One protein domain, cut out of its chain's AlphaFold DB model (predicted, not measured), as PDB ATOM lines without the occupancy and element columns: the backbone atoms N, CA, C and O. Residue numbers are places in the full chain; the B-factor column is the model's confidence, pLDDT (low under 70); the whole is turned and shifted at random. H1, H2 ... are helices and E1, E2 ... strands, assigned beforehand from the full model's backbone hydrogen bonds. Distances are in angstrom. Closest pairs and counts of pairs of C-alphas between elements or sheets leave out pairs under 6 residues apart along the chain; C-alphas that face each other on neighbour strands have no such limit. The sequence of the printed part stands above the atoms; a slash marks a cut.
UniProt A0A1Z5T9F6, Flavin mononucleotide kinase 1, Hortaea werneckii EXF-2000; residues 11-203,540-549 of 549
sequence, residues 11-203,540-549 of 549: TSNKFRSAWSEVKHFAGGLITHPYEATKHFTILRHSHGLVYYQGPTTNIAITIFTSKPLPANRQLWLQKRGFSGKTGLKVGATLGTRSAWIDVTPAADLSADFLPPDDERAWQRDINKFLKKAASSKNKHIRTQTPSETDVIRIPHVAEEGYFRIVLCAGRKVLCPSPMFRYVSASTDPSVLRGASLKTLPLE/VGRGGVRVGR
ATOM      1  N   THR A  11     -14.091  57.710  30.854       38.38
ATOM      2  CA  THR A  11     -12.928  58.550  30.513       38.38
ATOM      3  C   THR A  11     -11.657  57.725  30.312       38.38
ATOM      4  O   THR A  11     -10.976  57.923  29.307       38.38
ATOM      5  N   SER A  12     -11.380  56.716  31.152       37.53
ATOM      6  CA  SER A  12     -10.245  55.802  30.928       37.53
ATOM      7  C   SER A  12     -10.344  55.038  29.604       37.53
ATOM      8  O   SER A  12      -9.325  54.768  28.969       37.53
ATOM      9  N   ASN A  13     -11.568  54.728  29.161       41.59
ATOM     10  CA  ASN A  13     -11.809  54.045  27.893       41.59
ATOM     11  C   ASN A  13     -11.623  54.980  26.689       41.59
ATOM     12  O   ASN A  13     -11.014  54.562  25.708       41.59
ATOM     13  N   LYS A  14     -12.049  56.249  26.778       39.12
ATOM     14  CA  LYS A  14     -11.855  57.251  25.711       39.12
ATOM     15  C   LYS A  14     -10.390  57.667  25.542       39.12
ATOM     16  O   LYS A  14      -9.922  57.782  24.418       39.12
ATOM     17  N   PHE A  15      -9.632  57.816  26.632       42.44
ATOM     18  CA  PHE A  15      -8.188  58.078  26.548       42.44
ATOM     19  C   PHE A  15      -7.414  56.878  26.001       42.44
ATOM     20  O   PHE A  15      -6.525  57.053  25.175       42.44
ATOM     21  N   ARG A  16      -7.770  55.647  26.400       41.22
ATOM     22  CA  ARG A  16      -7.189  54.435  25.802       41.22
ATOM     23  C   ARG A  16      -7.534  54.310  24.317       41.22
ATOM     24  O   ARG A  16      -6.650  53.920  23.559       41.22
ATOM     25  N   SER A  17      -8.755  54.667  23.900       40.34
ATOM     26  CA  SER A  17      -9.144  54.627  22.484       40.34
ATOM     27  C   SER A  17      -8.415  55.698  21.676       40.34
ATOM     28  O   SER A  17      -7.759  55.343  20.704       40.34
ATOM     29  N   ALA A  18      -8.374  56.952  22.138       40.81
ATOM     30  CA  ALA A  18      -7.621  58.027  21.489       40.81
ATOM     31  C   ALA A  18      -6.112  57.718  21.421       40.81
ATOM     32  O   ALA A  18      -5.466  57.952  20.405       40.81
ATOM     33  N   TRP A  19      -5.537  57.115  22.467       43.31
ATOM     34  CA  TRP A  19      -4.133  56.695  22.471       43.31
ATOM     35  C   TRP A  19      -3.871  55.506  21.537       43.31
ATOM     36  O   TRP A  19      -2.821  55.440  20.896       43.31
ATOM     37  N   SER A  20      -4.828  54.581  21.411       47.25
ATOM     38  CA  SER A  20      -4.764  53.512  20.411       47.25
ATOM     39  C   SER A  20      -4.908  54.054  18.985       47.25
ATOM     40  O   SER A  20      -4.141  53.661  18.113       47.25
ATOM     41  N   GLU A  21      -5.793  55.025  18.756       45.31
ATOM     42  CA  GLU A  21      -6.019  55.676  17.462       45.31
ATOM     43  C   GLU A  21      -4.807  56.501  17.027       45.31
ATOM     44  O   GLU A  21      -4.363  56.366  15.889       45.31
ATOM     45  N   VAL A  22      -4.182  57.259  17.937       43.81
ATOM     46  CA  VAL A  22      -2.920  57.969  17.666       43.81
ATOM     47  C   VAL A  22      -1.793  56.978  17.375       43.81
ATOM     48  O   VAL A  22      -1.042  57.192  16.429       43.81
ATOM     49  N   LYS A  23      -1.692  55.858  18.104       49.00
ATOM     50  CA  LYS A  23      -0.722  54.787  17.799       49.00
ATOM     51  C   LYS A  23      -0.953  54.142  16.434       49.00
ATOM     52  O   LYS A  23       0.021  53.873  15.728       49.00
ATOM     53  N   HIS A  24      -2.207  53.908  16.052       49.94
ATOM     54  CA  HIS A  24      -2.571  53.343  14.754       49.94
ATOM     55  C   HIS A  24      -2.326  54.337  13.608       49.94
ATOM     56  O   HIS A  24      -1.766  53.953  12.581       49.94
ATOM     57  N   PHE A  25      -2.647  55.616  13.804       43.28
ATOM     58  CA  PHE A  25      -2.440  56.686  12.828       43.28
ATOM     59  C   PHE A  25      -0.947  57.011  12.635       43.28
ATOM     60  O   PHE A  25      -0.444  57.024  11.513       43.28
ATOM     61  N   ALA A  26      -0.198  57.165  13.731       41.75
ATOM     62  CA  ALA A  26       1.251  57.379  13.730       41.75
ATOM     63  C   ALA A  26       2.038  56.174  13.190       41.75
ATOM     64  O   ALA A  26       3.041  56.334  12.491       41.75
ATOM     65  N   GLY A  27       1.584  54.955  13.504       42.56
ATOM     66  CA  GLY A  27       2.183  53.709  13.029       42.56
ATOM     67  C   GLY A  27       2.125  53.546  11.508       42.56
ATOM     68  O   GLY A  27       3.031  52.944  10.934       42.56
ATOM     69  N   GLY A  28       1.120  54.138  10.851       42.78
ATOM     70  CA  GLY A  28       0.961  54.128   9.395       42.78
ATOM     71  C   GLY A  28       1.972  54.989   8.624       42.78
ATOM     72  O   GLY A  28       2.190  54.735   7.442       42.78
ATOM     73  N   LEU A  29       2.630  55.967   9.263       45.91
ATOM     74  CA  LEU A  29       3.572  56.880   8.591       45.91
ATOM     75  C   LEU A  29       5.016  56.353   8.486       45.91
ATOM     76  O   LEU A  29       5.806  56.883   7.703       45.91
ATOM     77  N   ILE A  30       5.380  55.307   9.235       52.00
ATOM     78  CA  ILE A  30       6.714  54.683   9.187       52.00
ATOM     79  C   ILE A  30       6.559  53.280   8.585       52.00
ATOM     80  O   ILE A  30       6.454  52.275   9.285       52.00
ATOM     81  N   THR A  31       6.508  53.236   7.253       52.00
ATOM     82  CA  THR A  31       5.964  52.128   6.443       52.00
ATOM     83  C   THR A  31       6.916  50.960   6.161       52.00
ATOM     84  O   THR A  31       6.550  50.031   5.438       52.00
ATOM     85  N   HIS A  32       8.116  50.942   6.741       58.91
ATOM     86  CA  HIS A  32       9.060  49.836   6.558       58.91
ATOM     87  C   HIS A  32       9.224  49.059   7.864       58.91
ATOM     88  O   HIS A  32       9.913  49.533   8.761       58.91
ATOM     89  N   PRO A  33       8.601  47.874   8.011       73.12
ATOM     90  CA  PRO A  33       8.787  47.054   9.198       73.12
ATOM     91  C   PRO A  33      10.096  46.263   9.153       73.12
ATOM     92  O   PRO A  33      10.468  45.711  10.174       73.12
ATOM     93  N   TYR A  34      10.820  46.207   8.028       85.94
ATOM     94  CA  TYR A  34      12.120  45.532   7.960       85.94
ATOM     95  C   TYR A  34      13.135  46.269   7.082       85.94
ATOM     96  O   TYR A  34      12.762  46.965   6.138       85.94
ATOM     97  N   GLU A  35      14.412  46.073   7.397       87.31
ATOM     98  CA  GLU A  35      15.574  46.520   6.625       87.31
ATOM     99  C   GLU A  35      16.475  45.314   6.367       87.31
ATOM    100  O   GLU A  35      16.696  44.501   7.267       87.31
ATOM    101  N   ALA A  36      16.961  45.172   5.134       87.31
ATOM    102  CA  ALA A  36      17.637  43.962   4.676       87.31
ATOM    103  C   ALA A  36      18.974  44.263   3.994       87.31
ATOM    104  O   ALA A  36      19.092  45.166   3.165       87.31
ATOM    105  N   THR A  37      19.970  43.435   4.286       88.88
ATOM    106  CA  THR A  37      21.256  43.356   3.589       88.88
ATOM    107  C   THR A  37      21.432  41.970   2.961       88.88
ATOM    108  O   THR A  37      20.532  41.127   2.975       88.88
ATOM    109  N   LYS A  38      22.611  41.708   2.381       87.62
ATOM    110  CA  LYS A  38      22.923  40.436   1.712       87.62
ATOM    111  C   LYS A  38      22.768  39.215   2.629       87.62
ATOM    112  O   LYS A  38      22.355  38.157   2.164       87.62
ATOM    113  N   HIS A  39      23.132  39.352   3.902       89.81
ATOM    114  CA  HIS A  39      23.223  38.226   4.841       89.81
ATOM    115  C   HIS A  39      22.325  38.359   6.066       89.81
ATOM    116  O   HIS A  39      22.181  37.382   6.795       89.81
ATOM    117  N   PHE A  40      21.743  39.538   6.285       92.88
ATOM    118  CA  PHE A  40      20.997  39.860   7.492       92.88
ATOM    119  C   PHE A  40      19.744  40.652   7.130       92.88
ATOM    120  O   PHE A  40      19.813  41.531   6.274       92.88
ATOM    121  N   THR A  41      18.634  40.395   7.809       93.56
ATOM    122  CA  THR A  41      17.446  41.255   7.792       93.56
ATOM    123  C   THR A  41      16.992  41.488   9.218       93.56
ATOM    124  O   THR A  41      16.936  40.549  10.004       93.56
ATOM    125  N   ILE A  42      16.647  42.727   9.553       94.12
ATOM    126  CA  ILE A  42      16.046  43.063  10.843       94.12
ATOM    127  C   ILE A  42      14.594  43.455  10.607       94.12
ATOM    128  O   ILE A  42      14.321  44.445   9.928       94.12
ATOM    129  N   LEU A  43      13.679  42.683  11.186       93.19
ATOM    130  CA  LEU A  43      12.246  42.956  11.256       93.19
ATOM    131  C   LEU A  43      11.931  43.606  12.605       93.19
ATOM    132  O   LEU A  43      12.312  43.086  13.644       93.19
ATOM    133  N   ARG A  44      11.216  44.726  12.610       91.62
ATOM    134  CA  ARG A  44      10.704  45.385  13.810       91.62
ATOM    135  C   ARG A  44       9.260  44.954  14.053       91.62
ATOM    136  O   ARG A  44       8.417  45.129  13.176       91.62
ATOM    137  N   HIS A  45       8.988  44.478  15.262       88.88
ATOM    138  CA  HIS A  45       7.643  44.140  15.733       88.88
ATOM    139  C   HIS A  45       6.948  45.307  16.431       88.88
ATOM    140  O   HIS A  45       5.722  45.397  16.462       88.88
ATOM    141  N   SER A  46       7.726  46.224  17.011       80.81
ATOM    142  CA  SER A  46       7.169  47.422  17.625       80.81
ATOM    143  C   SER A  46       6.576  48.376  16.582       80.81
ATOM    144  O   SER A  46       6.920  48.372  15.393       80.81
ATOM    145  N   HIS A  47       5.728  49.279  17.068       74.69
ATOM    146  CA  HIS A  47       5.226  50.386  16.269       74.69
ATOM    147  C   HIS A  47       6.367  51.326  15.853       74.69
ATOM    148  O   HIS A  47       7.442  51.353  16.457       74.69
ATOM    149  N   GLY A  48       6.106  52.124  14.813       72.50
ATOM    150  CA  GLY A  48       7.002  53.199  14.388       72.50
ATOM    151  C   GLY A  48       7.202  54.284  15.436       72.50
ATOM    152  O   GLY A  48       8.202  54.987  15.369       72.50
ATOM    153  N   LEU A  49       6.294  54.388  16.403       78.50
ATOM    154  CA  LEU A  49       6.337  55.338  17.503       78.50
ATOM    155  C   LEU A  49       6.467  54.584  18.830       78.50
ATOM    156  O   LEU A  49       5.675  53.685  19.123       78.50
ATOM    157  N   VAL A  50       7.467  54.961  19.620       83.19
ATOM    158  CA  VAL A  50       7.812  54.364  20.909       83.19
ATOM    159  C   VAL A  50       7.751  55.465  21.954       83.19
ATOM    160  O   VAL A  50       8.511  56.429  21.893       83.19
ATOM    161  N   TYR A  51       6.830  55.319  22.899       79.56
ATOM    162  CA  TYR A  51       6.694  56.240  24.018       79.56
ATOM    163  C   TYR A  51       7.582  55.789  25.168       79.56
ATOM    164  O   TYR A  51       7.639  54.596  25.471       79.56
ATOM    165  N   TYR A  52       8.241  56.742  25.819       81.06
ATOM    166  CA  TYR A  52       8.923  56.495  27.076       81.06
ATOM    167  C   TYR A  52       7.920  56.052  28.146       81.06
ATOM    168  O   TYR A  52       6.854  56.641  28.308       81.06
ATOM    169  N   GLN A  53       8.262  54.980  28.848       75.25
ATOM    170  CA  GLN A  53       7.490  54.379  29.935       75.25
ATOM    171  C   GLN A  53       8.408  54.045  31.123       75.25
ATOM    172  O   GLN A  53       8.167  53.080  31.847       75.25
ATOM    173  N   GLY A  54       9.502  54.791  31.303       72.69
ATOM    174  CA  GLY A  54      10.514  54.467  32.308       72.69
ATOM    175  C   GLY A  54      11.377  53.252  31.927       72.69
ATOM    176  O   GLY A  54      11.544  52.963  30.733       72.69
ATOM    177  N   PRO A  55      11.848  52.467  32.919       71.69
ATOM    178  CA  PRO A  55      12.729  51.315  32.707       71.69
ATOM    179  C   PRO A  55      12.135  50.209  31.827       71.69
ATOM    180  O   PRO A  55      12.872  49.364  31.323       71.69
ATOM    181  N   THR A  56      10.811  50.191  31.645       76.31
ATOM    182  CA  THR A  56      10.104  49.199  30.826       76.31
ATOM    183  C   THR A  56       9.988  49.595  29.358       76.31
ATOM    184  O   THR A  56       9.413  48.835  28.580       76.31
ATOM    185  N   THR A  57      10.503  50.762  28.957       85.12
ATOM    186  CA  THR A  57      10.526  51.194  27.553       85.12
ATOM    187  C   THR A  57      11.300  50.182  26.719       85.12
ATOM    188  O   THR A  57      12.494  49.983  26.937       85.12
ATOM    189  N   ASN A  58      10.637  49.538  25.757       90.50
ATOM    190  CA  ASN A  58      11.258  48.479  24.973       90.50
ATOM    191  C   ASN A  58      10.811  48.442  23.511       90.50
ATOM    192  O   ASN A  58       9.785  49.010  23.129       90.50
ATOM    193  N   ILE A  59      11.619  47.761  22.701       91.62
ATOM    194  CA  ILE A  59      11.414  47.525  21.276       91.62
ATOM    195  C   ILE A  59      11.753  46.076  20.969       91.62
ATOM    196  O   ILE A  59      12.857  45.629  21.251       91.62
ATOM    197  N   ALA A  60      10.827  45.371  20.329       93.06
ATOM    198  CA  ALA A  60      11.058  44.017  19.852       93.06
ATOM    199  C   ALA A  60      11.479  44.017  18.375       93.06
ATOM    200  O   ALA A  60      10.800  44.612  17.522       93.06
ATOM    201  N   ILE A  61      12.577  43.326  18.075       95.06
ATOM    202  CA  ILE A  61      13.059  43.054  16.719       95.06
ATOM    203  C   ILE A  61      13.337  41.561  16.536       95.06
ATOM    204  O   ILE A  61      13.674  40.877  17.489       95.06
ATOM    205  N   THR A  62      13.236  41.061  15.308       96.06
ATOM    206  CA  THR A  62      13.709  39.724  14.930       96.06
ATOM    207  C   THR A  62      14.787  39.845  13.869       96.06
ATOM    208  O   THR A  62      14.615  40.555  12.872       96.06
ATOM    209  N   ILE A  63      15.890  39.137  14.082       96.06
ATOM    210  CA  ILE A  63      17.034  39.089  13.182       96.06
ATOM    211  C   ILE A  63      16.958  37.802  12.366       96.06
ATOM    212  O   ILE A  63      16.941  36.695  12.903       96.06
ATOM    213  N   PHE A  64      16.934  37.961  11.049       95.88
ATOM    214  CA  PHE A  64      17.016  36.881  10.079       95.88
ATOM    215  C   PHE A  64      18.418  36.840   9.500       95.88
ATOM    216  O   PHE A  64      18.983  37.890   9.176       95.88
ATOM    217  N   THR A  65      18.973  35.648   9.320       94.50
ATOM    218  CA  THR A  65      20.320  35.490   8.779       94.50
ATOM    219  C   THR A  65      20.394  34.390   7.735       94.50
ATOM    220  O   THR A  65      19.608  33.451   7.726       94.50
ATOM    221  N   SER A  66      21.353  34.516   6.817       91.94
ATOM    222  CA  SER A  66      21.735  33.430   5.900       91.94
ATOM    223  C   SER A  66      23.011  32.711   6.354       91.94
ATOM    224  O   SER A  66      23.530  31.860   5.639       91.94
ATOM    225  N   LYS A  67      23.620  33.173   7.448       86.88
ATOM    226  CA  LYS A  67      24.883  32.694   8.015       86.88
ATOM    227  C   LYS A  67      24.768  32.735   9.540       86.88
ATOM    228  O   LYS A  67      24.050  33.605  10.037       86.88
ATOM    229  N   PRO A  68      25.490  31.874  10.274       87.62
ATOM    230  CA  PRO A  68      25.510  31.929  11.731       87.62
ATOM    231  C   PRO A  68      25.809  33.344  12.237       87.62
ATOM    232  O   PRO A  68      26.685  34.036  11.703       87.62
ATOM    233  N   LEU A  69      25.050  33.784  13.242       88.62
ATOM    234  CA  LEU A  69      25.281  35.069  13.888       88.62
ATOM    235  C   LEU A  69      26.649  35.066  14.588       88.62
ATOM    236  O   LEU A  69      26.987  34.089  15.255       88.62
ATOM    237  N   PRO A  70      27.444  36.145  14.480       89.31
ATOM    238  CA  PRO A  70      28.686  36.254  15.236       89.31
ATOM    239  C   PRO A  70      28.432  36.175  16.747       89.31
ATOM    240  O   PRO A  70      27.496  36.797  17.263       89.31
ATOM    241  N   ALA A  71      29.286  35.442  17.466       85.44
ATOM    242  CA  ALA A  71      29.174  35.289  18.919       85.44
ATOM    243  C   ALA A  71      29.340  36.632  19.655       85.44
ATOM    244  O   ALA A  71      28.621  36.915  20.604       85.44
ATOM    245  N   ASN A  72      30.219  37.503  19.156       87.12
ATOM    246  CA  ASN A  72      30.495  38.835  19.700       87.12
ATOM    247  C   ASN A  72      29.624  39.946  19.080       87.12
ATOM    248  O   ASN A  72      30.066  41.095  18.954       87.12
ATOM    249  N   ARG A  73      28.418  39.609  18.609       91.44
ATOM    250  CA  ARG A  73      27.505  40.604  18.040       91.44
ATOM    251  C   ARG A  73      26.996  41.556  19.117       91.44
ATOM    252  O   ARG A  73      26.786  41.163  20.260       91.44
ATOM    253  N   GLN A  74      26.773  42.800  18.724       93.25
ATOM    254  CA  GLN A  74      26.253  43.849  19.595       93.25
ATOM    255  C   GLN A  74      25.157  44.626  18.877       93.25
ATOM    256  O   GLN A  74      25.229  44.829  17.658       93.25
ATOM    257  N   LEU A  75      24.174  45.092  19.638       94.00
ATOM    258  CA  LEU A  75      23.097  45.945  19.156       94.00
ATOM    259  C   LEU A  75      23.304  47.356  19.679       94.00
ATOM    260  O   LEU A  75      23.400  47.588  20.877       94.00
ATOM    261  N   TRP A  76      23.351  48.305  18.753       93.00
ATOM    262  CA  TRP A  76      23.595  49.703  19.068       93.00
ATOM    263  C   TRP A  76      22.391  50.550  18.697       93.00
ATOM    264  O   TRP A  76      21.857  50.447  17.591       93.00
ATOM    265  N   LEU A  77      21.987  51.428  19.601       90.81
ATOM    266  CA  LEU A  77      20.969  52.430  19.367       90.81
ATOM    267  C   LEU A  77      21.627  53.663  18.743       90.81
ATOM    268  O   LEU A  77      22.434  54.351  19.368       90.81
ATOM    269  N   GLN A  78      21.279  53.938  17.486       87.00
ATOM    270  CA  GLN A  78      21.836  55.044  16.716       87.00
ATOM    271  C   GLN A  78      20.795  56.152  16.521       87.00
ATOM    272  O   GLN A  78      19.787  55.940  15.839       87.00
ATOM    273  N   LYS A  79      21.074  57.352  17.052       80.94
ATOM    274  CA  LYS A  79      20.282  58.572  16.809       80.94
ATOM    275  C   LYS A  79      20.531  59.119  15.400       80.94
ATOM    276  O   LYS A  79      21.653  59.106  14.890       80.94
ATOM    277  N   ARG A  80      19.485  59.630  14.749       72.31
ATOM    278  CA  ARG A  80      19.583  60.326  13.457       72.31
ATOM    279  C   ARG A  80      20.076  61.768  13.657       72.31
ATOM    280  O   ARG A  80      19.474  62.527  14.407       72.31
ATOM    281  N   GLY A  81      21.144  62.153  12.953       56.03
ATOM    282  CA  GLY A  81      21.723  63.505  13.010       56.03
ATOM    283  C   GLY A  81      20.915  64.599  12.282       56.03
ATOM    284  O   GLY A  81      20.051  64.311  11.453       56.03
ATOM    285  N   PHE A  82      21.254  65.865  12.567       39.16
ATOM    286  CA  PHE A  82      20.533  67.099  12.183       39.16
ATOM    287  C   PHE A  82      20.403  67.365  10.666       39.16
ATOM    288  O   PHE A  82      19.461  68.015  10.239       39.16
ATOM    289  N   SER A  83      21.310  66.843   9.833       39.84
ATOM    290  CA  SER A  83      21.437  67.204   8.402       39.84
ATOM    291  C   SER A  83      20.758  66.216   7.425       39.84
ATOM    292  O   SER A  83      20.992  66.222   6.218       39.84
ATOM    293  N   GLY A  84      19.909  65.302   7.901       46.44
ATOM    294  CA  GLY A  84      19.427  64.217   7.037       46.44
ATOM    295  C   GLY A  84      20.582  63.303   6.596       46.44
ATOM    296  O   GLY A  84      21.569  63.166   7.318       46.44
ATOM    297  N   LYS A  85      20.456  62.620   5.444       41.81
ATOM    298  CA  LYS A  85      21.348  61.514   5.008       41.81
ATOM    299  C   LYS A  85      22.858  61.844   5.035       41.81
ATOM    300  O   LYS A  85      23.666  60.919   5.054       41.81
ATOM    301  N   THR A  86      23.233  63.120   5.074       37.91
ATOM    302  CA  THR A  86      24.614  63.623   5.089       37.91
ATOM    303  C   THR A  86      25.280  63.517   6.468       37.91
ATOM    304  O   THR A  86      26.438  63.118   6.551       37.91
ATOM    305  N   GLY A  87      24.542  63.731   7.567       38.09
ATOM    306  CA  GLY A  87      25.076  63.596   8.937       38.09
ATOM    307  C   GLY A  87      25.352  62.145   9.365       38.09
ATOM    308  O   GLY A  87      26.136  61.896  10.273       38.09
ATOM    309  N   LEU A  88      24.743  61.172   8.677       45.59
ATOM    310  CA  LEU A  88      24.966  59.735   8.882       45.59
ATOM    311  C   LEU A  88      26.276  59.229   8.259       45.59
ATOM    312  O   LEU A  88      26.776  58.190   8.687       45.59
ATOM    313  N   LYS A  89      26.824  59.927   7.251       38.78
ATOM    314  CA  LYS A  89      28.062  59.512   6.573       38.78
ATOM    315  C   LYS A  89      29.311  59.891   7.366       38.78
ATOM    316  O   LYS A  89      30.205  59.064   7.453       38.78
ATOM    317  N   VAL A  90      29.328  61.058   8.016       36.91
ATOM    318  CA  VAL A  90      30.512  61.556   8.744       36.91
ATOM    319  C   VAL A  90      30.876  60.663   9.941       36.91
ATOM    320  O   VAL A  90      32.044  60.347  10.133       36.91
ATOM    321  N   GLY A  91      29.886  60.159  10.691       39.84
ATOM    322  CA  GLY A  91      30.137  59.218  11.796       39.84
ATOM    323  C   GLY A  91      30.438  57.780  11.347       39.84
ATOM    324  O   GLY A  91      31.166  57.056  12.020       39.84
ATOM    325  N   ALA A  92      29.912  57.353  10.194       40.56
ATOM    326  CA  ALA A  92      30.152  56.007   9.668       40.56
ATOM    327  C   ALA A  92      31.541  55.857   9.021       40.56
ATOM    328  O   ALA A  92      32.096  54.762   9.046       40.56
ATOM    329  N   THR A  93      32.110  56.936   8.470       40.00
ATOM    330  CA  THR A  93      33.448  56.928   7.854       40.00
ATOM    331  C   THR A  93      34.590  57.132   8.850       40.00
ATOM    332  O   THR A  93      35.715  56.783   8.516       40.00
ATOM    333  N   LEU A  94      34.326  57.633  10.068       41.75
ATOM    334  CA  LEU A  94      35.355  57.817  11.109       41.75
ATOM    335  C   LEU A  94      35.389  56.726  12.193       41.75
ATOM    336  O   LEU A  94      36.271  56.744  13.045       41.75
ATOM    337  N   GLY A  95      34.447  55.777  12.201       43.66
ATOM    338  CA  GLY A  95      34.457  54.653  13.149       43.66
ATOM    339  C   GLY A  95      34.295  55.032  14.631       43.66
ATOM    340  O   GLY A  95      34.393  54.157  15.494       43.66
ATOM    341  N   THR A  96      34.026  56.299  14.952       43.53
ATOM    342  CA  THR A  96      33.842  56.780  16.322       43.53
ATOM    343  C   THR A  96      32.410  56.501  16.783       43.53
ATOM    344  O   THR A  96      31.450  57.173  16.419       43.53
ATOM    345  N   ARG A  97      32.254  55.453  17.600       52.25
ATOM    346  CA  ARG A  97      30.982  55.056  18.235       52.25
ATOM    347  C   ARG A  97      30.625  55.868  19.477       52.25
ATOM    348  O   ARG A  97      29.665  55.521  20.150       52.25
ATOM    349  N   SER A  98      31.363  56.935  19.775       51.66
ATOM    350  CA  SER A  98      31.195  57.736  20.996       51.66
ATOM    351  C   SER A  98      29.786  58.315  21.178       51.66
ATOM    352  O   SER A  98      29.435  58.686  22.287       51.66
ATOM    353  N   ALA A  99      28.966  58.359  20.120       65.81
ATOM    354  CA  ALA A  99      27.585  58.841  20.157       65.81
ATOM    355  C   ALA A  99      26.504  57.737  20.083       65.81
ATOM    356  O   ALA A  99      25.324  58.059  19.942       65.81
ATOM    357  N   TRP A 100      26.862  56.445  20.061       85.12
ATOM    358  CA  TRP A 100      25.890  55.339  19.998       85.12
ATOM    359  C   TRP A 100      25.755  54.681  21.366       85.12
ATOM    360  O   TRP A 100      26.740  54.528  22.081       85.12
ATOM    361  N   ILE A 101      24.544  54.244  21.700       86.94
ATOM    362  CA  ILE A 101      24.263  53.617  22.995       86.94
ATOM    363  C   ILE A 101      24.222  52.101  22.803       86.94
ATOM    364  O   ILE A 101      23.518  51.620  21.912       86.94
ATOM    365  N   ASP A 102      24.976  51.346  23.602       89.81
ATOM    366  CA  ASP A 102      24.894  49.882  23.594       89.81
ATOM    367  C   ASP A 102      23.577  49.444  24.237       89.81
ATOM    368  O   ASP A 102      23.295  49.745  25.396       89.81
ATOM    369  N   VAL A 103      22.764  48.739  23.459       92.38
ATOM    370  CA  VAL A 103      21.449  48.229  23.859       92.38
ATOM    371  C   VAL A 103      21.357  46.720  23.633       92.38
ATOM    372  O   VAL A 103      20.276  46.169  23.433       92.38
ATOM    373  N   THR A 104      22.505  46.040  23.624       92.25
ATOM    374  CA  THR A 104      22.567  44.581  23.532       92.25
ATOM    375  C   THR A 104      21.803  43.953  24.708       92.25
ATOM    376  O   THR A 104      22.097  44.314  25.851       92.25
ATOM    377  N   PRO A 105      20.851  43.027  24.455       90.69
ATOM    378  CA  PRO A 105      20.121  42.330  25.507       90.69
ATOM    379  C   PRO A 105      21.056  41.707  26.542       90.69
ATOM    380  O   PRO A 105      22.045  41.064  26.186       90.69
ATOM    381  N   ALA A 106      20.732  41.908  27.817       84.44
ATOM    382  CA  ALA A 106      21.539  41.444  28.939       84.44
ATOM    383  C   ALA A 106      21.315  39.962  29.278       84.44
ATOM    384  O   ALA A 106      22.172  39.360  29.917       84.44
ATOM    385  N   ALA A 107      20.183  39.379  28.867       81.25
ATOM    386  CA  ALA A 107      19.823  38.003  29.194       81.25
ATOM    387  C   ALA A 107      19.294  37.232  27.980       81.25
ATOM    388  O   ALA A 107      18.570  37.783  27.150       81.25
ATOM    389  N   ASP A 108      19.596  35.938  27.935       82.19
ATOM    390  CA  ASP A 108      18.987  34.988  27.007       82.19
ATOM    391  C   ASP A 108      17.826  34.275  27.723       82.19
ATOM    392  O   ASP A 108      17.989  33.763  28.831       82.19
ATOM    393  N   LEU A 109      16.639  34.254  27.114       77.31
ATOM    394  CA  LEU A 109      15.425  33.643  27.657       77.31
ATOM    395  C   LEU A 109      14.750  32.715  26.640       77.31
ATOM    396  O   LEU A 109      14.841  32.901  25.428       77.31
ATOM    397  N   SER A 110      14.005  31.730  27.150       79.56
ATOM    398  CA  SER A 110      13.046  30.968  26.340       79.56
ATOM    399  C   SER A 110      11.831  31.829  25.986       79.56
ATOM    400  O   SER A 110      11.423  32.698  26.762       79.56
ATOM    401  N   ALA A 111      11.189  31.510  24.860       82.69
ATOM    402  CA  ALA A 111       9.924  32.110  24.454       82.69
ATOM    403  C   ALA A 111       8.809  31.934  25.506       82.69
ATOM    404  O   ALA A 111       7.910  32.767  25.580       82.69
ATOM    405  N   ASP A 112       8.894  30.913  26.367       77.94
ATOM    406  CA  ASP A 112       7.918  30.647  27.441       77.94
ATOM    407  C   ASP A 112       7.819  31.773  28.482       77.94
ATOM    408  O   ASP A 112       6.815  31.895  29.188       77.94
ATOM    409  N   PHE A 113       8.871  32.588  28.598       74.88
ATOM    410  CA  PHE A 113       8.923  33.724  29.514       74.88
ATOM    411  C   PHE A 113       8.419  35.023  28.905       74.88
ATOM    412  O   PHE A 113       8.297  36.024  29.612       74.88
ATOM    413  N   LEU A 114       8.120  35.031  27.611       83.75
ATOM    414  CA  LEU A 114       7.498  36.176  26.977       83.75
ATOM    415  C   LEU A 114       5.991  36.166  27.250       83.75
ATOM    416  O   LEU A 114       5.378  35.102  27.376       83.75
ATOM    417  N   PRO A 115       5.346  37.342  27.303       85.12
ATOM    418  CA  PRO A 115       3.896  37.406  27.294       85.12
ATOM    419  C   PRO A 115       3.344  36.689  26.051       85.12
ATOM    420  O   PRO A 115       3.770  36.991  24.932       85.12
ATOM    421  N   PRO A 116       2.376  35.770  26.201       86.31
ATOM    422  CA  PRO A 116       1.946  34.900  25.112       86.31
ATOM    423  C   PRO A 116       1.298  35.685  23.969       86.31
ATOM    424  O   PRO A 116       1.383  35.280  22.814       86.31
ATOM    425  N   ASP A 117       0.664  36.820  24.262       86.69
ATOM    426  CA  ASP A 117       0.065  37.679  23.241       86.69
ATOM    427  C   ASP A 117       1.119  38.390  22.387       86.69
ATOM    428  O   ASP A 117       0.957  38.481  21.168       86.69
ATOM    429  N   ASP A 118       2.210  38.841  23.015       88.31
ATOM    430  CA  ASP A 118       3.338  39.460  22.318       88.31
ATOM    431  C   ASP A 118       4.047  38.419  21.445       88.31
ATOM    432  O   ASP A 118       4.223  38.642  20.250       88.31
ATOM    433  N   GLU A 119       4.361  37.245  22.001       90.69
ATOM    434  CA  GLU A 119       5.017  36.161  21.266       90.69
ATOM    435  C   GLU A 119       4.174  35.702  20.067       90.69
ATOM    436  O   GLU A 119       4.669  35.616  18.942       90.69
ATOM    437  N   ARG A 120       2.862  35.502  20.250       90.06
ATOM    438  CA  ARG A 120       1.953  35.191  19.132       90.06
ATOM    439  C   ARG A 120       1.924  36.308  18.090       90.06
ATOM    440  O   ARG A 120       1.813  36.027  16.896       90.06
ATOM    441  N   ALA A 121       1.974  37.576  18.498       88.62
ATOM    442  CA  ALA A 121       2.044  38.693  17.560       88.62
ATOM    443  C   ALA A 121       3.353  38.669  16.757       88.62
ATOM    444  O   ALA A 121       3.309  38.764  15.530       88.62
ATOM    445  N   TRP A 122       4.490  38.439  17.413       92.38
ATOM    446  CA  TRP A 122       5.797  38.370  16.760       92.38
ATOM    447  C   TRP A 122       5.889  37.193  15.797       92.38
ATOM    448  O   TRP A 122       6.314  37.372  14.658       92.38
ATOM    449  N   GLN A 123       5.373  36.023  16.178       93.88
ATOM    450  CA  GLN A 123       5.259  34.872  15.281       93.88
ATOM    451  C   GLN A 123       4.398  35.175  14.052       93.88
ATOM    452  O   GLN A 123       4.747  34.797  12.932       93.88
ATOM    453  N   ARG A 124       3.276  35.890  14.212       92.50
ATOM    454  CA  ARG A 124       2.451  36.315  13.067       92.50
ATOM    455  C   ARG A 124       3.221  37.239  12.125       92.50
ATOM    456  O   ARG A 124       3.152  37.046  10.911       92.50
ATOM    457  N   ASP A 125       3.971  38.195  12.662       91.19
ATOM    458  CA  ASP A 125       4.795  39.111  11.872       91.19
ATOM    459  C   ASP A 125       5.939  38.390  11.150       91.19
ATOM    460  O   ASP A 125       6.151  38.628   9.960       91.19
ATOM    461  N   ILE A 126       6.634  37.475  11.837       94.06
ATOM    462  CA  ILE A 126       7.684  36.618  11.263       94.06
ATOM    463  C   ILE A 126       7.105  35.821  10.095       94.06
ATOM    464  O   ILE A 126       7.625  35.882   8.983       94.06
ATOM    465  N   ASN A 127       5.975  35.144  10.301       94.38
ATOM    466  CA  ASN A 127       5.319  34.352   9.263       94.38
ATOM    467  C   ASN A 127       4.862  35.207   8.073       94.38
ATOM    468  O   ASN A 127       5.011  34.812   6.914       94.38
ATOM    469  N   LYS A 128       4.325  36.405   8.333       91.25
ATOM    470  CA  LYS A 128       3.945  37.360   7.284       91.25
ATOM    471  C   LYS A 128       5.163  37.820   6.484       91.25
ATOM    472  O   LYS A 128       5.093  37.910   5.256       91.25
ATOM    473  N   PHE A 129       6.275  38.088   7.165       90.81
ATOM    474  CA  PHE A 129       7.532  38.441   6.526       90.81
ATOM    475  C   PHE A 129       8.082  37.287   5.687       90.81
ATOM    476  O   PHE A 129       8.401  37.515   4.527       90.81
ATOM    477  N   LEU A 130       8.109  36.055   6.202       92.25
ATOM    478  CA  LEU A 130       8.591  34.878   5.471       92.25
ATOM    479  C   LEU A 130       7.786  34.620   4.190       92.25
ATOM    480  O   LEU A 130       8.371  34.382   3.134       92.25
ATOM    481  N   LYS A 131       6.454  34.771   4.231       91.88
ATOM    482  CA  LYS A 131       5.602  34.694   3.028       91.88
ATOM    483  C   LYS A 131       5.986  35.754   1.990       91.88
ATOM    484  O   LYS A 131       6.136  35.441   0.811       91.88
ATOM    485  N   LYS A 132       6.199  36.999   2.430       88.75
ATOM    486  CA  LYS A 132       6.630  38.106   1.559       88.75
ATOM    487  C   LYS A 132       8.056  37.913   1.033       88.75
ATOM    488  O   LYS A 132       8.343  38.265  -0.111       88.75
ATOM    489  N   ALA A 133       8.947  37.377   1.861       88.88
ATOM    490  CA  ALA A 133      10.319  37.055   1.512       88.88
ATOM    491  C   ALA A 133      10.349  35.992   0.416       88.88
ATOM    492  O   ALA A 133      11.023  36.202  -0.587       88.88
ATOM    493  N   ALA A 134       9.558  34.922   0.547       89.00
ATOM    494  CA  ALA A 134       9.461  33.842  -0.434       89.00
ATOM    495  C   ALA A 134       9.040  34.334  -1.831       89.00
ATOM    496  O   ALA A 134       9.597  33.878  -2.831       89.00
ATOM    497  N   SER A 135       8.120  35.302  -1.901       88.56
ATOM    498  CA  SER A 135       7.683  35.940  -3.152       88.56
ATOM    499  C   SER A 135       8.567  37.113  -3.603       88.56
ATOM    500  O   SER A 135       8.282  37.753  -4.615       88.56
ATOM    501  N   SER A 136       9.611  37.464  -2.848       86.44
ATOM    502  CA  SER A 136      10.456  38.622  -3.142       86.44
ATOM    503  C   SER A 136      11.358  38.369  -4.348       86.44
ATOM    504  O   SER A 136      11.977  37.312  -4.478       86.44
ATOM    505  N   LYS A 137      11.528  39.388  -5.197       84.62
ATOM    506  CA  LYS A 137      12.540  39.377  -6.270       84.62
ATOM    507  C   LYS A 137      13.974  39.398  -5.716       84.62
ATOM    508  O   LYS A 137      14.911  39.052  -6.428       84.62
ATOM    509  N   ASN A 138      14.165  39.785  -4.450       85.38
ATOM    510  CA  ASN A 138      15.480  39.806  -3.816       85.38
ATOM    511  C   ASN A 138      15.872  38.404  -3.318       85.38
ATOM    512  O   ASN A 138      15.424  37.961  -2.257       85.38
ATOM    513  N   LYS A 139      16.756  37.730  -4.068       84.56
ATOM    514  CA  LYS A 139      17.271  36.384  -3.752       84.56
ATOM    515  C   LYS A 139      17.889  36.294  -2.353       84.56
ATOM    516  O   LYS A 139      17.782  35.249  -1.724       84.56
ATOM    517  N   HIS A 140      18.495  37.371  -1.853       84.81
ATOM    518  CA  HIS A 140      19.164  37.366  -0.551       84.81
ATOM    519  C   HIS A 140      18.199  37.220   0.621       84.81
ATOM    520  O   HIS A 140      18.542  36.568   1.597       84.81
ATOM    521  N   ILE A 141      16.995  37.783   0.521       87.19
ATOM    522  CA  ILE A 141      16.003  37.722   1.602       87.19
ATOM    523  C   ILE A 141      15.338  36.338   1.644       87.19
ATOM    524  O   ILE A 141      15.010  35.842   2.715       87.19
ATOM    525  N   ARG A 142      15.197  35.674   0.487       87.19
ATOM    526  CA  ARG A 142      14.581  34.337   0.371       87.19
ATOM    527  C   ARG A 142      15.333  33.246   1.128       87.19
ATOM    528  O   ARG A 142      14.716  32.278   1.546       87.19
ATOM    529  N   THR A 143      16.649  33.380   1.253       88.44
ATOM    530  CA  THR A 143      17.518  32.370   1.875       88.44
ATOM    531  C   THR A 143      17.756  32.609   3.364       88.44
ATOM    532  O   THR A 143      18.572  31.916   3.957       88.44
ATOM    533  N   GLN A 144      17.145  33.640   3.950       91.94
ATOM    534  CA  GLN A 144      17.371  34.007   5.345       91.94
ATOM    535  C   GLN A 144      16.308  33.378   6.245       91.94
ATOM    536  O   GLN A 144      15.115  33.449   5.947       91.94
ATOM    537  N   THR A 145      16.743  32.798   7.360       93.19
ATOM    538  CA  THR A 145      15.884  32.196   8.386       93.19
ATOM    539  C   THR A 145      15.914  33.040   9.658       93.19
ATOM    540  O   THR A 145      16.918  33.715   9.903       93.19
ATOM    541  N   PRO A 146      14.833  33.064  10.459       95.06
ATOM    542  CA  PRO A 146      14.856  33.737  11.754       95.06
ATOM    543  C   PRO A 146      15.910  33.069  12.644       95.06
ATOM    544  O   PRO A 146      15.988  31.848  12.673       95.06
ATOM    545  N   SER A 147      16.737  33.866  13.315       93.25
ATOM    546  CA  SER A 147      17.780  33.366  14.219       93.25
ATOM    547  C   SER A 147      17.492  33.736  15.668       93.25
ATOM    548  O   SER A 147      17.681  32.915  16.559       93.25
ATOM    549  N   GLU A 148      17.045  34.967  15.917       93.81
ATOM    550  CA  GLU A 148      16.704  35.435  17.261       93.81
ATOM    551  C   GLU A 148      15.689  36.575  17.228       93.81
ATOM    552  O   GLU A 148      15.638  37.351  16.269       93.81
ATOM    553  N   THR A 149      14.888  36.674  18.286       94.62
ATOM    554  CA  THR A 149      14.046  37.827  18.602       94.62
ATOM    555  C   THR A 149      14.606  38.521  19.837       94.62
ATOM    556  O   THR A 149      14.650  37.931  20.913       94.62
ATOM    557  N   ASP A 150      14.989  39.784  19.690       93.69
ATOM    558  CA  ASP A 150      15.529  40.616  20.759       93.69
ATOM    559  C   ASP A 150      14.481  41.629  21.216       93.69
ATOM    560  O   ASP A 150      13.986  42.437  20.424       93.69
ATOM    561  N   VAL A 151      14.172  41.624  22.511       92.88
ATOM    562  CA  VAL A 151      13.402  42.679  23.169       92.88
ATOM    563  C   VAL A 151      14.375  43.617  23.862       92.88
ATOM    564  O   VAL A 151      14.922  43.333  24.923       92.88
ATOM    565  N   ILE A 152      14.603  44.752  23.224       92.62
ATOM    566  CA  ILE A 152      15.643  45.710  23.567       92.62
ATOM    567  C   ILE A 152      15.052  46.795  24.454       92.62
ATOM    568  O   ILE A 152      14.056  47.419  24.084       92.62
ATOM    569  N   ARG A 153      15.680  47.064  25.599       90.62
ATOM    570  CA  ARG A 153      15.334  48.212  26.441       90.62
ATOM    571  C   ARG A 153      15.923  49.495  25.851       90.62
ATOM    572  O   ARG A 153      17.070  49.520  25.414       90.62
ATOM    573  N   ILE A 154      15.143  50.573  25.869       89.56
ATOM    574  CA  ILE A 154      15.618  51.917  25.520       89.56
ATOM    575  C   ILE A 154      15.943  52.660  26.823       89.56
ATOM    576  O   ILE A 154      15.015  52.924  27.591       89.56
ATOM    577  N   PRO A 155      17.223  52.966  27.101       84.75
ATOM    578  CA  PRO A 155      17.626  53.568  28.370       84.75
ATOM    579  C   PRO A 155      17.253  55.052  28.446       84.75
ATOM    580  O   PRO A 155      17.167  55.733  27.422       84.75
ATOM    581  N   HIS A 156      17.112  55.576  29.667       78.75
ATOM    582  CA  HIS A 156      16.829  56.990  29.926       78.75
ATOM    583  C   HIS A 156      17.777  57.957  29.199       78.75
ATOM    584  O   HIS A 156      17.307  58.957  28.660       78.75
ATOM    585  N   VAL A 157      19.077  57.635  29.124       79.12
ATOM    586  CA  VAL A 157      20.105  58.463  28.459       79.12
ATOM    587  C   VAL A 157      19.837  58.681  26.965       79.12
ATOM    588  O   VAL A 157      20.343  59.628  26.367       79.12
ATOM    589  N   ALA A 158      19.020  57.833  26.331       80.19
ATOM    590  CA  ALA A 158      18.594  58.075  24.964       80.19
ATOM    591  C   ALA A 158      17.707  59.325  24.925       80.19
ATOM    592  O   ALA A 158      16.571  59.299  25.382       80.19
ATOM    593  N   GLU A 159      18.200  60.424  24.370       76.94
ATOM    594  CA  GLU A 159      17.379  61.612  24.123       76.94
ATOM    595  C   GLU A 159      16.193  61.299  23.204       76.94
ATOM    596  O   GLU A 159      16.180  60.308  22.476       76.94
ATOM    597  N   GLU A 160      15.209  62.186  23.151       75.69
ATOM    598  CA  GLU A 160      14.150  62.065  22.157       75.69
ATOM    599  C   GLU A 160      14.702  62.220  20.731       75.69
ATOM    600  O   GLU A 160      15.619  63.001  20.452       75.69
ATOM    601  N   GLY A 161      14.153  61.445  19.798       76.06
ATOM    602  CA  GLY A 161      14.501  61.572  18.388       76.06
ATOM    603  C   GLY A 161      14.087  60.389  17.528       76.06
ATOM    604  O   GLY A 161      13.346  59.494  17.942       76.06
ATOM    605  N   TYR A 162      14.591  60.391  16.298       78.31
ATOM    606  CA  TYR A 162      14.515  59.245  15.404       78.31
ATOM    607  C   TYR A 162      15.722  58.345  15.609       78.31
ATOM    608  O   TYR A 162      16.866  58.791  15.496       78.31
ATOM    609  N   PHE A 163      15.451  57.069  15.832       86.12
ATOM    610  CA  PHE A 163      16.459  56.062  16.095       86.12
ATOM    611  C   PHE A 163      16.324  54.880  15.157       86.12
ATOM    612  O   PHE A 163      15.271  54.634  14.569       86.12
ATOM    613  N   ARG A 164      17.408  54.125  15.048       88.25
ATOM    614  CA  ARG A 164      17.408  52.755  14.545       88.25
ATOM    615  C   ARG A 164      18.334  51.915  15.408       88.25
ATOM    616  O   ARG A 164      19.294  52.435  15.975       88.25
ATOM    617  N   ILE A 165      18.059  50.625  15.461       92.38
ATOM    618  CA  ILE A 165      18.958  49.639  16.047       92.38
ATOM    619  C   ILE A 165      19.932  49.193  14.960       92.38
ATOM    620  O   ILE A 165      19.555  49.040  13.801       92.38
ATOM    621  N   VAL A 166      21.198  49.020  15.303       91.94
ATOM    622  CA  VAL A 166      22.243  48.609  14.369       91.94
ATOM    623  C   VAL A 166      22.900  47.348  14.900       91.94
ATOM    624  O   VAL A 166      23.528  47.372  15.956       91.94
ATOM    625  N   LEU A 167      22.776  46.259  14.143       92.25
ATOM    626  CA  LEU A 167      23.504  45.024  14.394       92.25
ATOM    627  C   LEU A 167      24.954  45.197  13.953       92.25
ATOM    628  O   LEU A 167      25.232  45.487  12.785       92.25
ATOM    629  N   CYS A 168      25.872  44.980  14.886       90.75
ATOM    630  CA  CYS A 168      27.308  45.080  14.688       90.75
ATOM    631  C   CYS A 168      28.008  43.765  15.043       90.75
ATOM    632  O   CYS A 168      27.554  43.026  15.909       90.75
ATOM    633  N   ALA A 169      29.158  43.519  14.418       88.25
ATOM    634  CA  ALA A 169      30.130  42.518  14.852       88.25
ATOM    635  C   ALA A 169      31.503  43.181  14.961       88.25
ATOM    636  O   ALA A 169      32.045  43.678  13.965       88.25
ATOM    637  N   GLY A 170      32.040  43.268  16.181       82.94
ATOM    638  CA  GLY A 170      33.197  44.123  16.453       82.94
ATOM    639  C   GLY A 170      32.912  45.547  15.975       82.94
ATOM    640  O   GLY A 170      31.867  46.094  16.308       82.94
ATOM    641  N   ARG A 171      33.785  46.130  15.138       79.12
ATOM    642  CA  ARG A 171      33.630  47.482  14.550       79.12
ATOM    643  C   ARG A 171      32.717  47.557  13.314       79.12
ATOM    644  O   ARG A 171      32.334  48.649  12.901       79.12
ATOM    645  N   LYS A 172      32.339  46.418  12.728       83.38
ATOM    646  CA  LYS A 172      31.604  46.363  11.457       83.38
ATOM    647  C   LYS A 172      30.094  46.416  11.674       83.38
ATOM    648  O   LYS A 172      29.560  45.641  12.462       83.38
ATOM    649  N   VAL A 173      29.407  47.271  10.916       86.94
ATOM    650  CA  VAL A 173      27.939  47.293  10.832       86.94
ATOM    651  C   VAL A 173      27.466  46.195   9.878       86.94
ATOM    652  O   VAL A 173      27.896  46.144   8.726       86.94
ATOM    653  N   LEU A 174      26.590  45.315  10.360       87.75
ATOM    654  CA  LEU A 174      26.027  44.197   9.601       87.75
ATOM    655  C   LEU A 174      24.673  44.548   8.985       87.75
ATOM    656  O   LEU A 174      24.461  44.313   7.797       87.75
ATOM    657  N   CYS A 175      23.761  45.102   9.786       87.81
ATOM    658  CA  CYS A 175      22.419  45.464   9.339       87.81
ATOM    659  C   CYS A 175      21.826  46.564  10.227       87.81
ATOM    660  O   CYS A 175      21.825  46.411  11.449       87.81
ATOM    661  N   PRO A 176      21.305  47.660   9.658       89.25
ATOM    662  CA  PRO A 176      20.424  48.555  10.392       89.25
ATOM    663  C   PRO A 176      19.011  47.963  10.483       89.25
ATOM    664  O   PRO A 176      18.589  47.213   9.607       89.25
ATOM    665  N   SER A 177      18.270  48.338  11.518       89.38
ATOM    666  CA  SER A 177      16.825  48.161  11.611       89.38
ATOM    667  C   SER A 177      16.110  49.319  10.914       89.38
ATOM    668  O   SER A 177      16.700  50.392  10.712       89.38
ATOM    669  N   PRO A 178      14.806  49.173  10.633       85.19
ATOM    670  CA  PRO A 178      13.979  50.317  10.302       85.19
ATOM    671  C   PRO A 178      14.011  51.374  11.394       85.19
ATOM    672  O   PRO A 178      14.139  51.061  12.584       85.19
ATOM    673  N   MET A 179      13.844  52.628  10.981       83.06
ATOM    674  CA  MET A 179      13.781  53.731  11.927       83.06
ATOM    675  C   MET A 179      12.482  53.705  12.726       83.06
ATOM    676  O   MET A 179      11.423  53.409  12.179       83.06
ATOM    677  N   PHE A 180      12.550  54.103  13.988       82.94
ATOM    678  CA  PHE A 180      11.407  54.411  14.838       82.94
ATOM    679  C   PHE A 180      11.604  55.782  15.487       82.94
ATOM    680  O   PHE A 180      12.719  56.295  15.596       82.94
ATOM    681  N   ARG A 181      10.500  56.387  15.899       82.69
ATOM    682  CA  ARG A 181      10.456  57.643  16.627       82.69
ATOM    683  C   ARG A 181      10.312  57.325  18.107       82.69
ATOM    684  O   ARG A 181       9.360  56.659  18.496       82.69
ATOM    685  N   TYR A 182      11.263  57.780  18.908       83.88
ATOM    686  CA  TYR A 182      11.228  57.667  20.359       83.88
ATOM    687  C   TYR A 182      10.883  59.021  20.966       83.88
ATOM    688  O   TYR A 182      11.579  59.996  20.680       83.88
ATOM    689  N   VAL A 183       9.801  59.083  21.737       77.06
ATOM    690  CA  VAL A 183       9.228  60.321  22.290       77.06
ATOM    691  C   VAL A 183       8.932  60.162  23.773       77.06
ATOM    692  O   VAL A 183       8.588  59.070  24.233       77.06
ATOM    693  N   SER A 184       9.022  61.262  24.508       70.38
ATOM    694  CA  SER A 184       8.538  61.377  25.880       70.38
ATOM    695  C   SER A 184       7.521  62.525  25.943       70.38
ATOM    696  O   SER A 184       7.418  63.321  25.012       70.38
ATOM    697  N   ALA A 185       6.707  62.603  26.991       58.97
ATOM    698  CA  ALA A 185       5.807  63.734  27.217       58.97
ATOM    699  C   ALA A 185       6.577  64.944  27.785       58.97
ATOM    700  O   ALA A 185       6.133  65.584  28.728       58.97
ATOM    701  N   SER A 186       7.758  65.249  27.250       51.75
ATOM    702  CA  SER A 186       8.524  66.440  27.619       51.75
ATOM    703  C   SER A 186       8.119  67.631  26.743       51.75
ATOM    704  O   SER A 186       7.756  67.472  25.577       51.75
ATOM    705  N   THR A 187       8.173  68.845  27.294       39.38
ATOM    706  CA  THR A 187       7.933  70.112  26.576       39.38
ATOM    707  C   THR A 187       9.154  70.618  25.800       39.38
ATOM    708  O   THR A 187       9.120  71.729  25.270       39.38
ATOM    709  N   ASP A 188      10.228  69.830  25.718       42.88
ATOM    710  CA  ASP A 188      11.481  70.238  25.085       42.88
ATOM    711  C   ASP A 188      11.305  70.504  23.563       42.88
ATOM    712  O   ASP A 188      10.845  69.635  22.814       42.88
ATOM    713  N   PRO A 189      11.670  71.696  23.048       33.00
ATOM    714  CA  PRO A 189      11.615  72.010  21.616       33.00
ATOM    715  C   PRO A 189      12.526  71.130  20.735       33.00
ATOM    716  O   PRO A 189      12.371  71.140  19.507       33.00
ATOM    717  N   SER A 190      13.433  70.333  21.314       41.31
ATOM    718  CA  SER A 190      14.278  69.364  20.594       41.31
ATOM    719  C   SER A 190      13.487  68.260  19.860       41.31
ATOM    720  O   SER A 190      14.019  67.618  18.949       41.31
ATOM    721  N   VAL A 191      12.189  68.108  20.154       43.34
ATOM    722  CA  VAL A 191      11.238  67.170  19.521       43.34
ATOM    723  C   VAL A 191      11.136  67.344  17.993       43.34
ATOM    724  O   VAL A 191      10.920  66.372  17.277       43.34
ATOM    725  N   LEU A 192      11.380  68.533  17.436       36.97
ATOM    726  CA  LEU A 192      11.309  68.760  15.978       36.97
ATOM    727  C   LEU A 192      12.578  68.325  15.216       36.97
ATOM    728  O   LEU A 192      12.657  68.420  13.987       36.97
ATOM    729  N   ARG A 193      13.601  67.846  15.929       42.44
ATOM    730  CA  ARG A 193      14.941  67.626  15.384       42.44
ATOM    731  C   ARG A 193      15.040  66.280  14.647       42.44
ATOM    732  O   ARG A 193      15.055  65.213  15.253       42.44
ATOM    733  N   GLY A 194      15.164  66.319  13.315       37.56
ATOM    734  CA  GLY A 194      15.470  65.145  12.474       37.56
ATOM    735  C   GLY A 194      14.288  64.501  11.732       37.56
ATOM    736  O   GLY A 194      14.496  63.494  11.041       37.56
ATOM    737  N   ALA A 195      13.087  65.084  11.827       41.06
ATOM    738  CA  ALA A 195      11.912  64.684  11.052       41.06
ATOM    739  C   ALA A 195      12.138  64.869   9.540       41.06
ATOM    740  O   ALA A 195      12.798  65.804   9.087       41.06
ATOM    741  N   SER A 196      11.610  63.952   8.728       39.09
ATOM    742  CA  SER A 196      11.525  64.153   7.278       39.09
ATOM    743  C   SER A 196      10.342  65.081   6.974       39.09
ATOM    744  O   SER A 196       9.371  65.077   7.722       39.09
ATOM    745  N   LEU A 197      10.349  65.797   5.842       39.22
ATOM    746  CA  LEU A 197       9.179  66.552   5.352       39.22
ATOM    747  C   LEU A 197       7.879  65.718   5.354       39.22
ATOM    748  O   LEU A 197       6.801  66.258   5.560       39.22
ATOM    749  N   LYS A 198       7.983  64.389   5.197       39.78
ATOM    750  CA  LYS A 198       6.847  63.453   5.265       39.78
ATOM    751  C   LYS A 198       6.383  63.101   6.684       39.78
ATOM    752  O   LYS A 198       5.265  62.631   6.835       39.78
ATOM    753  N   THR A 199       7.216  63.290   7.708       41.94
ATOM    754  CA  THR A 199       6.892  62.984   9.114       41.94
ATOM    755  C   THR A 199       6.610  64.239   9.947       41.94
ATOM    756  O   THR A 199       6.331  64.125  11.132       41.94
ATOM    757  N   LEU A 200       6.610  65.430   9.340       36.09
ATOM    758  CA  LEU A 200       6.269  66.702   9.995       36.09
ATOM    759  C   LEU A 200       4.856  66.738  10.616       36.09
ATOM    760  O   LEU A 200       4.742  67.170  11.764       36.09
ATOM    761  N   PRO A 201       3.791  66.243   9.948       35.12
ATOM    762  CA  PRO A 201       2.457  66.183  10.556       35.12
ATOM    763  C   PRO A 201       2.404  65.329  11.835       35.12
ATOM    764  O   PRO A 201       1.626  65.619  12.742       35.12
ATOM    765  N   LEU A 202       3.271  64.312  11.942       42.91
ATOM    766  CA  LEU A 202       3.415  63.483  13.141       42.91
ATOM    767  C   LEU A 202       3.923  64.308  14.330       42.91
ATOM    768  O   LEU A 202       3.397  64.181  15.429       42.91
ATOM    769  N   GLU A 203       4.929  65.158  14.111       45.59
ATOM    770  CA  GLU A 203       5.549  65.948  15.182       45.59
ATOM    771  C   GLU A 203       4.591  67.016  15.732       45.59
ATOM    772  O   GLU A 203       4.565  67.256  16.938       45.59
ATOM    773  N   VAL A 540      19.507  49.871  36.662       65.94
ATOM    774  CA  VAL A 540      18.820  48.810  35.895       65.94
ATOM    775  C   VAL A 540      19.730  48.216  34.804       65.94
ATOM    776  O   VAL A 540      19.460  47.132  34.282       65.94
ATOM    777  N   GLY A 541      20.809  48.913  34.442       71.06
ATOM    778  CA  GLY A 541      21.744  48.495  33.406       71.06
ATOM    779  C   GLY A 541      21.101  48.428  32.019       71.06
ATOM    780  O   GLY A 541      20.072  49.041  31.741       71.06
ATOM    781  N   ARG A 542      21.696  47.663  31.099       78.56
ATOM    782  CA  ARG A 542      21.198  47.561  29.712       78.56
ATOM    783  C   ARG A 542      19.828  46.885  29.617       78.56
ATOM    784  O   ARG A 542      19.020  47.289  28.787       78.56
ATOM    785  N   GLY A 543      19.538  45.916  30.488       81.38
ATOM    786  CA  GLY A 543      18.313  45.115  30.434       81.38
ATOM    787  C   GLY A 543      18.105  44.430  29.075       81.38
ATOM    788  O   GLY A 543      19.050  44.199  28.323       81.38
ATOM    789  N   GLY A 544      16.854  44.117  28.753       83.75
ATOM    790  CA  GLY A 544      16.474  43.455  27.508       83.75
ATOM    791  C   GLY A 544      16.699  41.944  27.531       83.75
ATOM    792  O   GLY A 544      17.500  41.424  28.309       83.75
ATOM    793  N   VAL A 545      15.962  41.239  26.675       88.31
ATOM    794  CA  VAL A 545      15.990  39.773  26.598       88.31
ATOM    795  C   VAL A 545      16.119  39.315  25.152       88.31
ATOM    796  O   VAL A 545      15.516  39.905  24.255       88.31
ATOM    797  N   ARG A 546      16.901  38.265  24.926       90.06
ATOM    798  CA  ARG A 546      17.057  37.598  23.633       90.06
ATOM    799  C   ARG A 546      16.372  36.245  23.670       90.06
ATOM    800  O   ARG A 546      16.546  35.493  24.620       90.06
ATOM    801  N   VAL A 547      15.651  35.913  22.606       89.94
ATOM    802  CA  VAL A 547      14.992  34.617  22.430       89.94
ATOM    803  C   VAL A 547      15.460  33.973  21.129       89.94
ATOM    804  O   VAL A 547      15.260  34.535  20.054       89.94
ATOM    805  N   GLY A 548      16.083  32.795  21.220       88.56
ATOM    806  CA  GLY A 548      16.497  32.010  20.051       88.56
ATOM    807  C   GLY A 548      15.300  31.519  19.227       88.56
ATOM    808  O   GLY A 548      14.222  31.286  19.782       88.56
ATOM    809  N   ARG A 549      15.476  31.397  17.907       87.25
ATOM    810  CA  ARG A 549      14.429  30.995  16.954       87.25
ATOM    811  C   ARG A 549      14.776  29.754  16.155       87.25
ATOM    812  O   ARG A 549      15.979  29.544  15.890       87.25
TER     813      ARG A 549
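AT A GLANCE: This is residues 11 to 203 and 540 to 549 of the 549 residues of the protein "Flavin mononucleotide kinase 1" of Hortaea werneckii EXF-2000 (UniProt A0A1Z5T9F6). Two twisted five-stranded sheets lie partly face to face as a sandwich, with the long helix H3 covering the other face of the first sheet. The first part of H1, residues 11 to 21, sticks out, and H2 lies off the second sheet. The printed part has 203 residues, in chain order H1 E1 E2 E3 E4 E5 H2 H3 H4 E6 E7 E8 E9 H5 H6 E10, mixed helices and strands. It is compact, with a radius of gyration of the C-alphas of 17.0 A and spans of 46 by 44 by 39 A.

HOW THE PARTS SIT: The first sheet runs E1 (residues 34 to 36), E2 (40 to 44), E4 (58 to 65), E6 (145 to 153), E10 (545 to 548), all antiparallel; it is only just strongly twisted, its C-alphas up to 4.4 A off its best plane. Within hydrogen-bond range are N 35 and O 42 in the hairpin E1 and E2, 3.0 A, N 62 and O 43, 2.8 A, N 61 and O 150, 2.9 A, and N 547 and O 149, 2.8 A. H3 (116 to 134) is on this sheet, making two layers, a helix on one face; its height is 9.4 A, and it lies over E4, slantwise at 36 degrees on the local plane, the closest C-alphas being those of Thr 62 and Ile 126, 7.7 A. H4 (139 to 142) grazes the sheet and touches residues 130 to 134 of H3, closest at the C-alphas of Ala 133 and Arg 142, 5.2 A. In the strongly twisted, branched second sheet, E7 (161 to 169) has E5 (73 to 79) on one side and E8 (172 to 176) and E9 (180 to 183) on the other side, all antiparallel to it; E3 (49 to 51) is parallel to E9. N 166 and O 76, N 174 and O 167, N 163 and O 180, and N 50 and O 181 are each 2.8 A apart. In the sandwich, two sheets face to face, the strands stand at 37 degrees; the closest C-alphas of E2 and E8 are those of Phe 40 and Cys 175, 6.1 A. H1 (11 to 27) and H5 (189 to 192) only graze the second sheet; H6 (200 to 203) is close to both helices but not clearly touching. H2 (84 to 94) is only just not on it, with 4 pairs of C-alphas within 10 A. Every O i to N i+4 pair is within range in H1 and H3; H2 has 1 of 7, and 3 of 8 O i to N i+3 pairs; H4, H5 and H6 are too short.

IN THESE COORDINATES: H1 begins at C-alpha 11 (-12.928, 58.550, 30.513) and is 23.6 A long; H3 is 26.6 A, E6 24.1 A and E7 24.9 A. E10 ends at C-alpha 548 (16.497, 32.010, 20.051).

THE WHOLE: Residues 204 to 539 are not printed, and C-alphas 203 and 540 are 30.0 A apart. The link H2 to H3, residues 95 to 115, is long. pLDDT is under 70 at residues 11 to 32, 81 to 99, 185 to 203 and 540.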